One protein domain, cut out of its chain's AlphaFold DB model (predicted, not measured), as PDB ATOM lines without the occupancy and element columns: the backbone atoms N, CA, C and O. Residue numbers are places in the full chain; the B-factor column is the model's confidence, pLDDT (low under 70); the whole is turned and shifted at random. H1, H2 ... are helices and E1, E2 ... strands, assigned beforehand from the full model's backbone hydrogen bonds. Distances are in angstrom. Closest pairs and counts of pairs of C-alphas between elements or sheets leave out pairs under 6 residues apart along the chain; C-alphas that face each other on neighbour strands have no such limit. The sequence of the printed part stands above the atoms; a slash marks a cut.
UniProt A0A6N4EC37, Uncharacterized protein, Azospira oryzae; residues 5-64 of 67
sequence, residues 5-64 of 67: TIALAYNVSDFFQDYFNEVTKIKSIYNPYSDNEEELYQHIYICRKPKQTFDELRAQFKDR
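What this domain is: This is residues 5 to 64 of the 67 residues of an uncharacterized protein of Azospira oryzae (UniProt A0A6N4EC37). A long, bowed hairpin of E2 and E3 forms a narrow sheet with the shorter E1 beside E3; the small helix H1 covers part of one face. H2 sits off one end of the hairpin, away from the sheet, and the loop of residues 31 to 40 makes the other end. The printed part has 60 residues, with E1, H1, E2, E3 and H2 in that order; the sheet runs E1, E3, E2, antiparallel throughout, and the class is mixed, helices and strands. The whole is loose, with a radius of gyration of the C-alphas of 13.2 A and spans of 37 by 25 by 15 A.

How they stand to each other: E1, residues 5 to 9, is an edge strand, antiparallel at 149 degrees to the inner strand E3, residues 41 to 50; N 7 and O 45 are 3.0 A apart, within hydrogen-bond range. H1, residues 14 to 18, is on the sheet at a height of 8.1 A, only just over E3, on which 3 of its 5 C-alphas fall; the C-alphas of Phe 16 and Cys 47, their closest, are 7.6 A apart. E2, residues 20 to 30, is the other edge strand and forms a hairpin with E3 at 162 degrees; N 24 and O 46 are 3.0 A apart, N 44 and O 27 2.9 A, both within hydrogen-bond range. E1, H1 and E2 form a split strand-helix-strand unit, two strands running the same way with E3 between them, with a right-handed crossover. H2, residues 54 to 62, is not on the sheet and is apart from E1, H1 and E2. Every O i to N i+4 pair of H2 is within hydrogen-bond range; H1 has 0 of 1, but 2 of 2 O i to N i+3 pairs.

Where its parts are: E1 begins at C-alpha 5, (186.063, 162.407, 148.362). E2 is 25.3 A long, E3 25.2 A and H2 11.9 A, from first to last C-alpha. H2 ends at C-alpha 62, (199.512, 163.166, 134.650).

The domain as a whole: The C-alphas farthest apart, of Pro 32 and Asp 55, are 37.5 A apart. The printed part has no cut, and no link is long. Mean pLDDT of the printed part is 89.0; residues 12 to 13 are under 70.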
ATOM      1  N   THR A   5     186.135 161.862 149.724       92.31
ATOM      2  CA  THR A   5     186.063 162.407 148.362       92.31
ATOM      3  C   THR A   5     184.687 162.100 147.777       92.31
ATOM      4  O   THR A   5     184.198 160.980 147.911       92.31
ATOM      5  N   ILE A   6     184.052 163.088 147.146       93.00
ATOM      6  CA  ILE A   6     182.813 162.889 146.384       93.00
ATOM      7  C   ILE A   6     183.211 162.704 144.924       93.00
ATOM      8  O   ILE A   6     183.900 163.560 144.372       93.00
ATOM      9  N   ALA A   7     182.791 161.598 144.317       91.56
ATOM     10  CA  ALA A   7     183.054 161.314 142.913       91.56
ATOM     11  C   ALA A   7     181.753 161.308 142.106       91.56
ATOM     12  O   ALA A   7     180.714 160.837 142.579       91.56
ATOM     13  N   LEU A   8     181.832 161.844 140.891       92.62
ATOM     14  CA  LEU A   8     180.747 161.890 139.920       92.62
ATOM     15  C   LEU A   8     181.152 161.060 138.711       92.62
ATOM     16  O   LEU A   8     182.290 161.138 138.254       92.62
ATOM     17  N   ALA A   9     180.228 160.247 138.225       90.94
ATOM     18  CA  ALA A   9     180.462 159.368 137.091       90.94
ATOM     19  C   ALA A   9     179.166 159.075 136.338       90.94
ATOM     20  O   ALA A   9     178.119 158.973 136.976       90.94
ATOM     21  N   TYR A  10     179.232 158.939 135.016       88.06
ATOM     22  CA  TYR A  10     178.093 158.520 134.193       88.06
ATOM     23  C   TYR A  10     178.022 156.992 134.116       88.06
ATOM     24  O   TYR A  10     177.144 156.387 134.714       88.06
ATOM     25  N   ASN A  11     179.057 156.361 133.551       72.38
ATOM     26  CA  ASN A  11     179.180 154.906 133.418       72.38
ATOM     27  C   ASN A  11     180.469 154.385 134.046       72.38
ATOM     28  O   ASN A  11     181.373 153.880 133.384       72.38
ATOM     29  N   VAL A  12     180.577 154.523 135.364       66.44
ATOM     30  CA  VAL A  12     181.762 154.046 136.070       66.44
ATOM     31  C   VAL A  12     181.358 152.928 137.013       66.44
ATOM     32  O   VAL A  12     180.667 153.160 138.007       66.44
ATOM     33  N   SER A  13     181.770 151.715 136.631       69.06
ATOM     34  CA  SER A  13     181.780 150.512 137.464       69.06
ATOM     35  C   SER A  13     182.870 150.663 138.542       69.06
ATOM     36  O   SER A  13     182.864 151.626 139.308       69.06
ATOM     37  N   ASP A  14     183.839 149.757 138.600       81.69
ATOM     38  CA  ASP A  14     184.737 149.604 139.746       81.69
ATOM     39  C   ASP A  14     185.984 150.498 139.706       81.69
ATOM     40  O   ASP A  14     186.846 150.383 140.567       81.69
ATOM     41  N   PHE A  15     186.066 151.450 138.774       89.06
ATOM     42  CA  PHE A  15     187.212 152.359 138.616       89.06
ATOM     43  C   PHE A  15     187.683 153.001 139.928       89.06
ATOM     44  O   PHE A  15     188.875 153.077 140.206       89.06
ATOM     45  N   PHE A  16     186.752 153.475 140.763       90.62
ATOM     46  CA  PHE A  16     187.116 154.124 142.023       90.62
ATOM     47  C   PHE A  16     187.672 153.137 143.058       90.62
ATOM     48  O   PHE A  16     188.379 153.563 143.974       90.62
ATOM     49  N   GLN A  17     187.393 151.837 142.924       91.69
ATOM     50  CA  GLN A  17     187.897 150.808 143.834       91.69
ATOM     51  C   GLN A  17     189.420 150.660 143.742       91.69
ATOM     52  O   GLN A  17     190.052 150.276 144.725       91.69
ATOM     53  N   ASP A  18     190.046 151.039 142.625       91.31
ATOM     54  CA  ASP A  18     191.510 151.025 142.487       91.31
ATOM     55  C   ASP A  18     192.193 152.111 143.330       91.31
ATOM     56  O   ASP A  18     193.351 151.971 143.728       91.31
ATOM     57  N   TYR A  19     191.460 153.170 143.678       90.94
ATOM     58  CA  TYR A  19     191.988 154.336 144.392       90.94
ATOM     59  C   TYR A  19     191.509 154.431 145.841       90.94
ATOM     60  O   TYR A  19     192.167 155.049 146.679       90.94
ATOM     61  N   PHE A  20     190.386 153.797 146.174       93.44
ATOM     62  CA  PHE A  20     189.766 153.882 147.493       93.44
ATOM     63  C   PHE A  20     189.393 152.495 148.006       93.44
ATOM     64  O   PHE A  20     188.909 151.652 147.259       93.44
ATOM     65  N   ASN A  21     189.599 152.257 149.301       94.44
ATOM     66  CA  ASN A  21     189.155 151.007 149.929       94.44
ATOM     67  C   ASN A  21     187.643 150.982 150.181       94.44
ATOM     68  O   ASN A  21     187.057 149.913 150.302       94.44
ATOM     69  N   GLU A  22     187.015 152.152 150.287       94.88
ATOM     70  CA  GLU A  22     185.578 152.279 150.504       94.88
ATOM     71  C   GLU A  22     184.983 153.163 149.415       94.88
ATOM     72  O   GLU A  22     185.271 154.359 149.350       94.88
ATOM     73  N   VAL A  23     184.135 152.570 148.579       94.19
ATOM     74  CA  VAL A  23     183.388 153.259 147.525       94.19
ATOM     75  C   VAL A  23     181.921 152.908 147.695       94.19
ATOM     76  O   VAL A  23     181.543 151.740 147.694       94.19
ATOM     77  N   THR A  24     181.070 153.913 147.870       94.44
ATOM     78  CA  THR A  24     179.629 153.704 148.044       94.44
ATOM     79  C   THR A  24     178.856 154.601 147.097       94.44
ATOM     80  O   THR A  24     178.938 155.825 147.202       94.44
ATOM     81  N   LYS A  25     178.069 154.001 146.196       93.94
ATOM     82  CA  LYS A  25     177.102 154.739 145.377       93.94
ATOM     83  C   LYS A  25     175.962 155.211 146.268       93.94
ATOM     84  O   LYS A  25     175.259 154.389 146.846       93.94
ATOM     85  N   ILE A  26     175.775 156.522 146.368       94.88
ATOM     86  CA  ILE A  26     174.740 157.108 147.231       94.88
ATOM     87  C   ILE A  26     173.518 157.583 146.458       94.88
ATOM     88  O   ILE A  26     172.432 157.675 147.025       94.88
ATOM     89  N   LYS A  27     173.678 157.914 145.174       93.44
ATOM     90  CA  LYS A  27     172.579 158.436 144.366       93.44
ATOM     91  C   LYS A  27     172.829 158.222 142.883       93.44
ATOM     92  O   LYS A  27     173.968 158.277 142.431       93.44
ATOM     93  N   SER A  28     171.739 158.047 142.149       93.62
ATOM     94  CA  SER A  28     171.692 158.185 140.697       93.62
ATOM     95  C   SER A  28     170.718 159.309 140.372       93.62
ATOM     96  O   SER A  28     169.616 159.347 140.921       93.62
ATOM     97  N   ILE A  29     171.131 160.237 139.521       93.38
ATOM     98  CA  ILE A  29     170.322 161.355 139.048       93.38
ATOM     99  C   ILE A  29     170.066 161.114 137.569       93.38
ATOM    100  O   ILE A  29     171.012 161.011 136.798       93.38
ATOM    101  N   TYR A  30     168.795 161.002 137.196       92.62
ATOM    102  CA  TYR A  30     168.401 160.893 135.798       92.62
ATOM    103  C   TYR A  30     168.558 162.248 135.097       92.62
ATOM    104  O   TYR A  30     168.084 163.263 135.614       92.62
ATOM    105  N   ASN A  31     169.214 162.250 133.941       90.31
ATOM    106  CA  ASN A  31     169.400 163.392 133.063       90.31
ATOM    107  C   ASN A  31     168.529 163.219 131.804       90.31
ATOM    108  O   ASN A  31     168.969 162.588 130.844       90.31
ATOM    109  N   PRO A  32     167.310 163.789 131.772       90.38
ATOM    110  CA  PRO A  32     166.414 163.666 130.621       90.38
ATOM    111  C   PRO A  32     166.882 164.455 129.391       90.38
ATOM    112  O   PRO A  32     166.253 164.356 128.345       90.38
ATOM    113  N   TYR A  33     167.930 165.272 129.529       92.25
ATOM    114  CA  TYR A  33     168.467 166.114 128.462       92.25
ATOM    115  C   TYR A  33     169.700 165.503 127.790       92.25
ATOM    116  O   TYR A  33     170.316 166.159 126.957       92.25
ATOM    117  N   SER A  34     170.104 164.297 128.192       90.38
ATOM    118  CA  SER A  34     171.200 163.598 127.533       90.38
ATOM    119  C   SER A  34     170.710 162.944 126.247       90.38
ATOM    120  O   SER A  34     169.800 162.116 126.288       90.38
ATOM    121  N   ASP A  35     171.365 163.260 125.132       87.88
ATOM    122  CA  ASP A  35     171.177 162.551 123.861       87.88
ATOM    123  C   ASP A  35     171.969 161.225 123.818       87.88
ATOM    124  O   ASP A  35     171.734 160.385 122.949       87.88
ATOM    125  N   ASN A  36     172.900 161.023 124.761       87.50
ATOM    126  CA  ASN A  36     173.696 159.805 124.910       87.50
ATOM    127  C   ASN A  36     173.108 158.908 126.010       87.50
ATOM    128  O   ASN A  36     172.961 159.345 127.158       87.50
ATOM    129  N   GLU A  37     172.833 157.641 125.682       84.38
ATOM    130  CA  GLU A  37     172.358 156.640 126.645       84.38
ATOM    131  C   GLU A  37     173.309 156.474 127.838       84.38
ATOM    132  O   GLU A  37     172.858 156.309 128.972       84.38
ATOM    133  N   GLU A  38     174.618 156.587 127.606       83.62
ATOM    134  CA  GLU A  38     175.640 156.435 128.645       83.62
ATOM    135  C   GLU A  38     175.621 157.559 129.688       83.62
ATOM    136  O   GLU A  38     176.064 157.362 130.817       83.62
ATOM    137  N   GLU A  39     175.073 158.721 129.333       88.00
ATOM    138  CA  GLU A  39     175.014 159.921 130.175       88.00
ATOM    139  C   GLU A  39     173.603 160.202 130.720       88.00
ATOM    140  O   GLU A  39     173.383 161.187 131.434       88.00
ATOM    141  N   LEU A  40     172.636 159.311 130.453       91.44
ATOM    142  CA  LEU A  40     171.269 159.407 130.985       91.44
ATOM    143  C   LEU A  40     171.226 159.366 132.513       91.44
ATOM    144  O   LEU A  40     170.258 159.834 133.114       91.44
ATOM    145  N   TYR A  41     172.248 158.813 133.163       91.19
ATOM    146  CA  TYR A  41     172.343 158.786 134.614       91.19
ATOM    147  C   TYR A  41     173.691 159.315 135.087       91.19
ATOM    148  O   TYR A  41     174.744 158.808 134.727       91.19
ATOM    149  N   GLN A  42     173.651 160.293 135.988       92.19
ATOM    150  CA  GLN A  42     174.805 160.690 136.783       92.19
ATOM    151  C   GLN A  42     174.769 159.952 138.119       92.19
ATOM    152  O   GLN A  42     173.845 160.116 138.921       92.19
ATOM    153  N   HIS A  43     175.800 159.179 138.410       93.00
ATOM    154  CA  HIS A  43     176.003 158.523 139.692       93.00
ATOM    155  C   HIS A  43     176.902 159.357 140.606       93.00
ATOM    156  O   HIS A  43     177.940 159.874 140.189       93.00
ATOM    157  N   ILE A  44     176.502 159.459 141.874       93.81
ATOM    158  CA  ILE A  44     177.268 160.103 142.940       93.81
ATOM    159  C   ILE A  44     177.786 159.027 143.883       93.81
ATOM    160  O   ILE A  44     177.012 158.214 144.406       93.81
ATOM    161  N   TYR A  45     179.087 159.073 144.150       94.88
ATOM    162  CA  TYR A  45     179.781 158.162 145.044       94.88
ATOM    163  C   TYR A  45     180.419 158.917 146.209       94.88
ATOM    164  O   TYR A  45     180.951 160.017 146.046       94.88
ATOM    165  N   ILE A  46     180.397 158.294 147.386       95.19
ATOM    166  CA  ILE A  46     181.247 158.670 148.514       95.19
ATOM    167  C   ILE A  46     182.426 157.702 148.544       95.19
ATOM    168  O   ILE A  46     182.236 156.495 148.710       95.19
ATOM    169  N   CYS A  47     183.630 158.251 148.420       94.12
ATOM    170  CA  CYS A  47     184.889 157.521 148.438       94.12
ATOM    171  C   CYS A  47     185.669 157.855 149.718       94.12
ATOM    172  O   CYS A  47     185.831 159.028 150.073       94.12
ATOM    173  N   ARG A  48     186.153 156.834 150.428       94.38
ATOM    174  CA  ARG A  48     186.909 156.972 151.683       94.38
ATOM    175  C   ARG A  48     188.117 156.045 151.696       94.38
ATOM    176  O   ARG A  48     188.214 155.116 150.898       94.38
ATOM    177  N   LYS A  49     189.029 156.297 152.641       94.06
ATOM    178  CA  LYS A  49     190.275 155.529 152.820       94.06
ATOM    179  C   LYS A  49     191.071 155.441 151.506       94.06
ATOM    180  O   LYS A  49     191.178 154.350 150.936       94.06
ATOM    181  N   PRO A  50     191.577 156.587 151.008       93.50
ATOM    182  CA  PRO A  50     192.383 156.613 149.795       93.50
ATOM    183  C   PRO A  50     193.592 155.686 149.949       93.50
ATOM    184  O   PRO A  50     194.234 155.665 151.001       93.50
ATOM    185  N   LYS A  51     193.875 154.911 148.903       92.88
ATOM    186  CA  LYS A  51     195.027 154.004 148.824       92.88
ATOM    187  C   LYS A  51     196.313 154.753 148.480       92.88
ATOM    188  O   LYS A  51     197.388 154.256 148.788       92.88
ATOM    189  N   GLN A  52     196.194 155.931 147.861       89.44
ATOM    190  CA  GLN A  52     197.318 156.772 147.455       89.44
ATOM    191  C   GLN A  52     197.313 158.145 148.143       89.44
ATOM    192  O   GLN A  52     196.283 158.672 148.587       89.44
ATOM    193  N   THR A  53     198.484 158.768 148.180       90.62
ATOM    194  CA  THR A  53     198.661 160.192 148.467       90.62
ATOM    195  C   THR A  53     198.213 161.057 147.284       90.62
ATOM    196  O   THR A  53     197.926 160.572 146.191       90.62
ATOM    197  N   PHE A  54     198.114 162.372 147.505       85.44
ATOM    198  CA  PHE A  54     197.699 163.287 146.438       85.44
ATOM    199  C   PHE A  54     198.748 163.365 145.322       85.44
ATOM    200  O   PHE A  54     198.383 163.397 144.151       85.44
ATOM    201  N   ASP A  55     200.032 163.347 145.676       89.00
ATOM    202  CA  ASP A  55     201.121 163.429 144.703       89.00
ATOM    203  C   ASP A  55     201.220 162.159 143.850       89.00
ATOM    204  O   ASP A  55     201.402 162.247 142.638       89.00
ATOM    205  N   GLU A  56     201.008 160.983 144.449       90.00
ATOM    206  CA  GLU A  56     200.928 159.710 143.723       90.00
ATOM    207  C   GLU A  56     199.730 159.671 142.773       90.00
ATOM    208  O   GLU A  56     199.880 159.299 141.610       90.00
ATOM    209  N   LEU A  57     198.551 160.110 143.232       84.69
ATOM    210  CA  LEU A  57     197.370 160.220 142.377       84.69
ATOM    211  C   LEU A  57     197.643 161.184 141.214       84.69
ATOM    212  O   LEU A  57     197.391 160.864 140.056       84.69
ATOM    213  N   ARG A  58     198.220 162.353 141.500       84.75
ATOM    214  CA  ARG A  58     198.578 163.342 140.481       84.75
ATOM    215  C   ARG A  58     199.551 162.766 139.456       84.75
ATOM    216  O   ARG A  58     199.375 163.028 138.272       84.75
ATOM    217  N   ALA A  59     200.545 161.992 139.884       87.94
ATOM    218  CA  ALA A  59     201.475 161.324 138.980       87.94
ATOM    219  C   ALA A  59     200.757 160.297 138.089       87.94
ATOM    220  O   ALA A  59     200.945 160.319 136.879       87.94
ATOM    221  N   GLN A  60     199.873 159.472 138.658       83.31
ATOM    222  CA  GLN A  60     199.102 158.470 137.908       83.31
ATOM    223  C   GLN A  60     198.161 159.081 136.865       83.31
ATOM    224  O   GLN A  60     197.903 158.471 135.831       83.31
ATOM    225  N   PHE A  61     197.630 160.273 137.129       82.00
ATOM    226  CA  PHE A  61     196.734 160.973 136.209       82.00
ATOM    227  C   PHE A  61     197.453 161.923 135.249       82.00
ATOM    228  O   PHE A  61     196.853 162.331 134.259       82.00
ATOM    229  N   LYS A  62     198.724 162.263 135.501       83.69
ATOM    230  CA  LYS A  62     199.512 163.166 134.650       83.69
ATOM    231  C   LYS A  62     199.642 162.649 133.217       83.69
ATOM    232  O   LYS A  62     199.620 163.449 132.288       83.69
ATOM    233  N   ASP A  63     199.755 161.333 133.067       77.12
ATOM    234  CA  ASP A  63     199.972 160.677 131.776       77.12
ATOM    235  C   ASP A  63     198.664 160.167 131.144       77.12
ATOM    236  O   ASP A  63     198.683 159.559 130.074       77.12
ATOM    237  N   ARG A  64     197.511 160.404 131.785       73.75
ATOM    238  CA  ARG A  64     196.211 160.018 131.229       73.75
ATOM    239  C   ARG A  64     195.714 161.116 130.300       73.75
ATOM    240  O   ARG A  64     195.391 162.214 130.747       73.75
TER     241      ARG A  64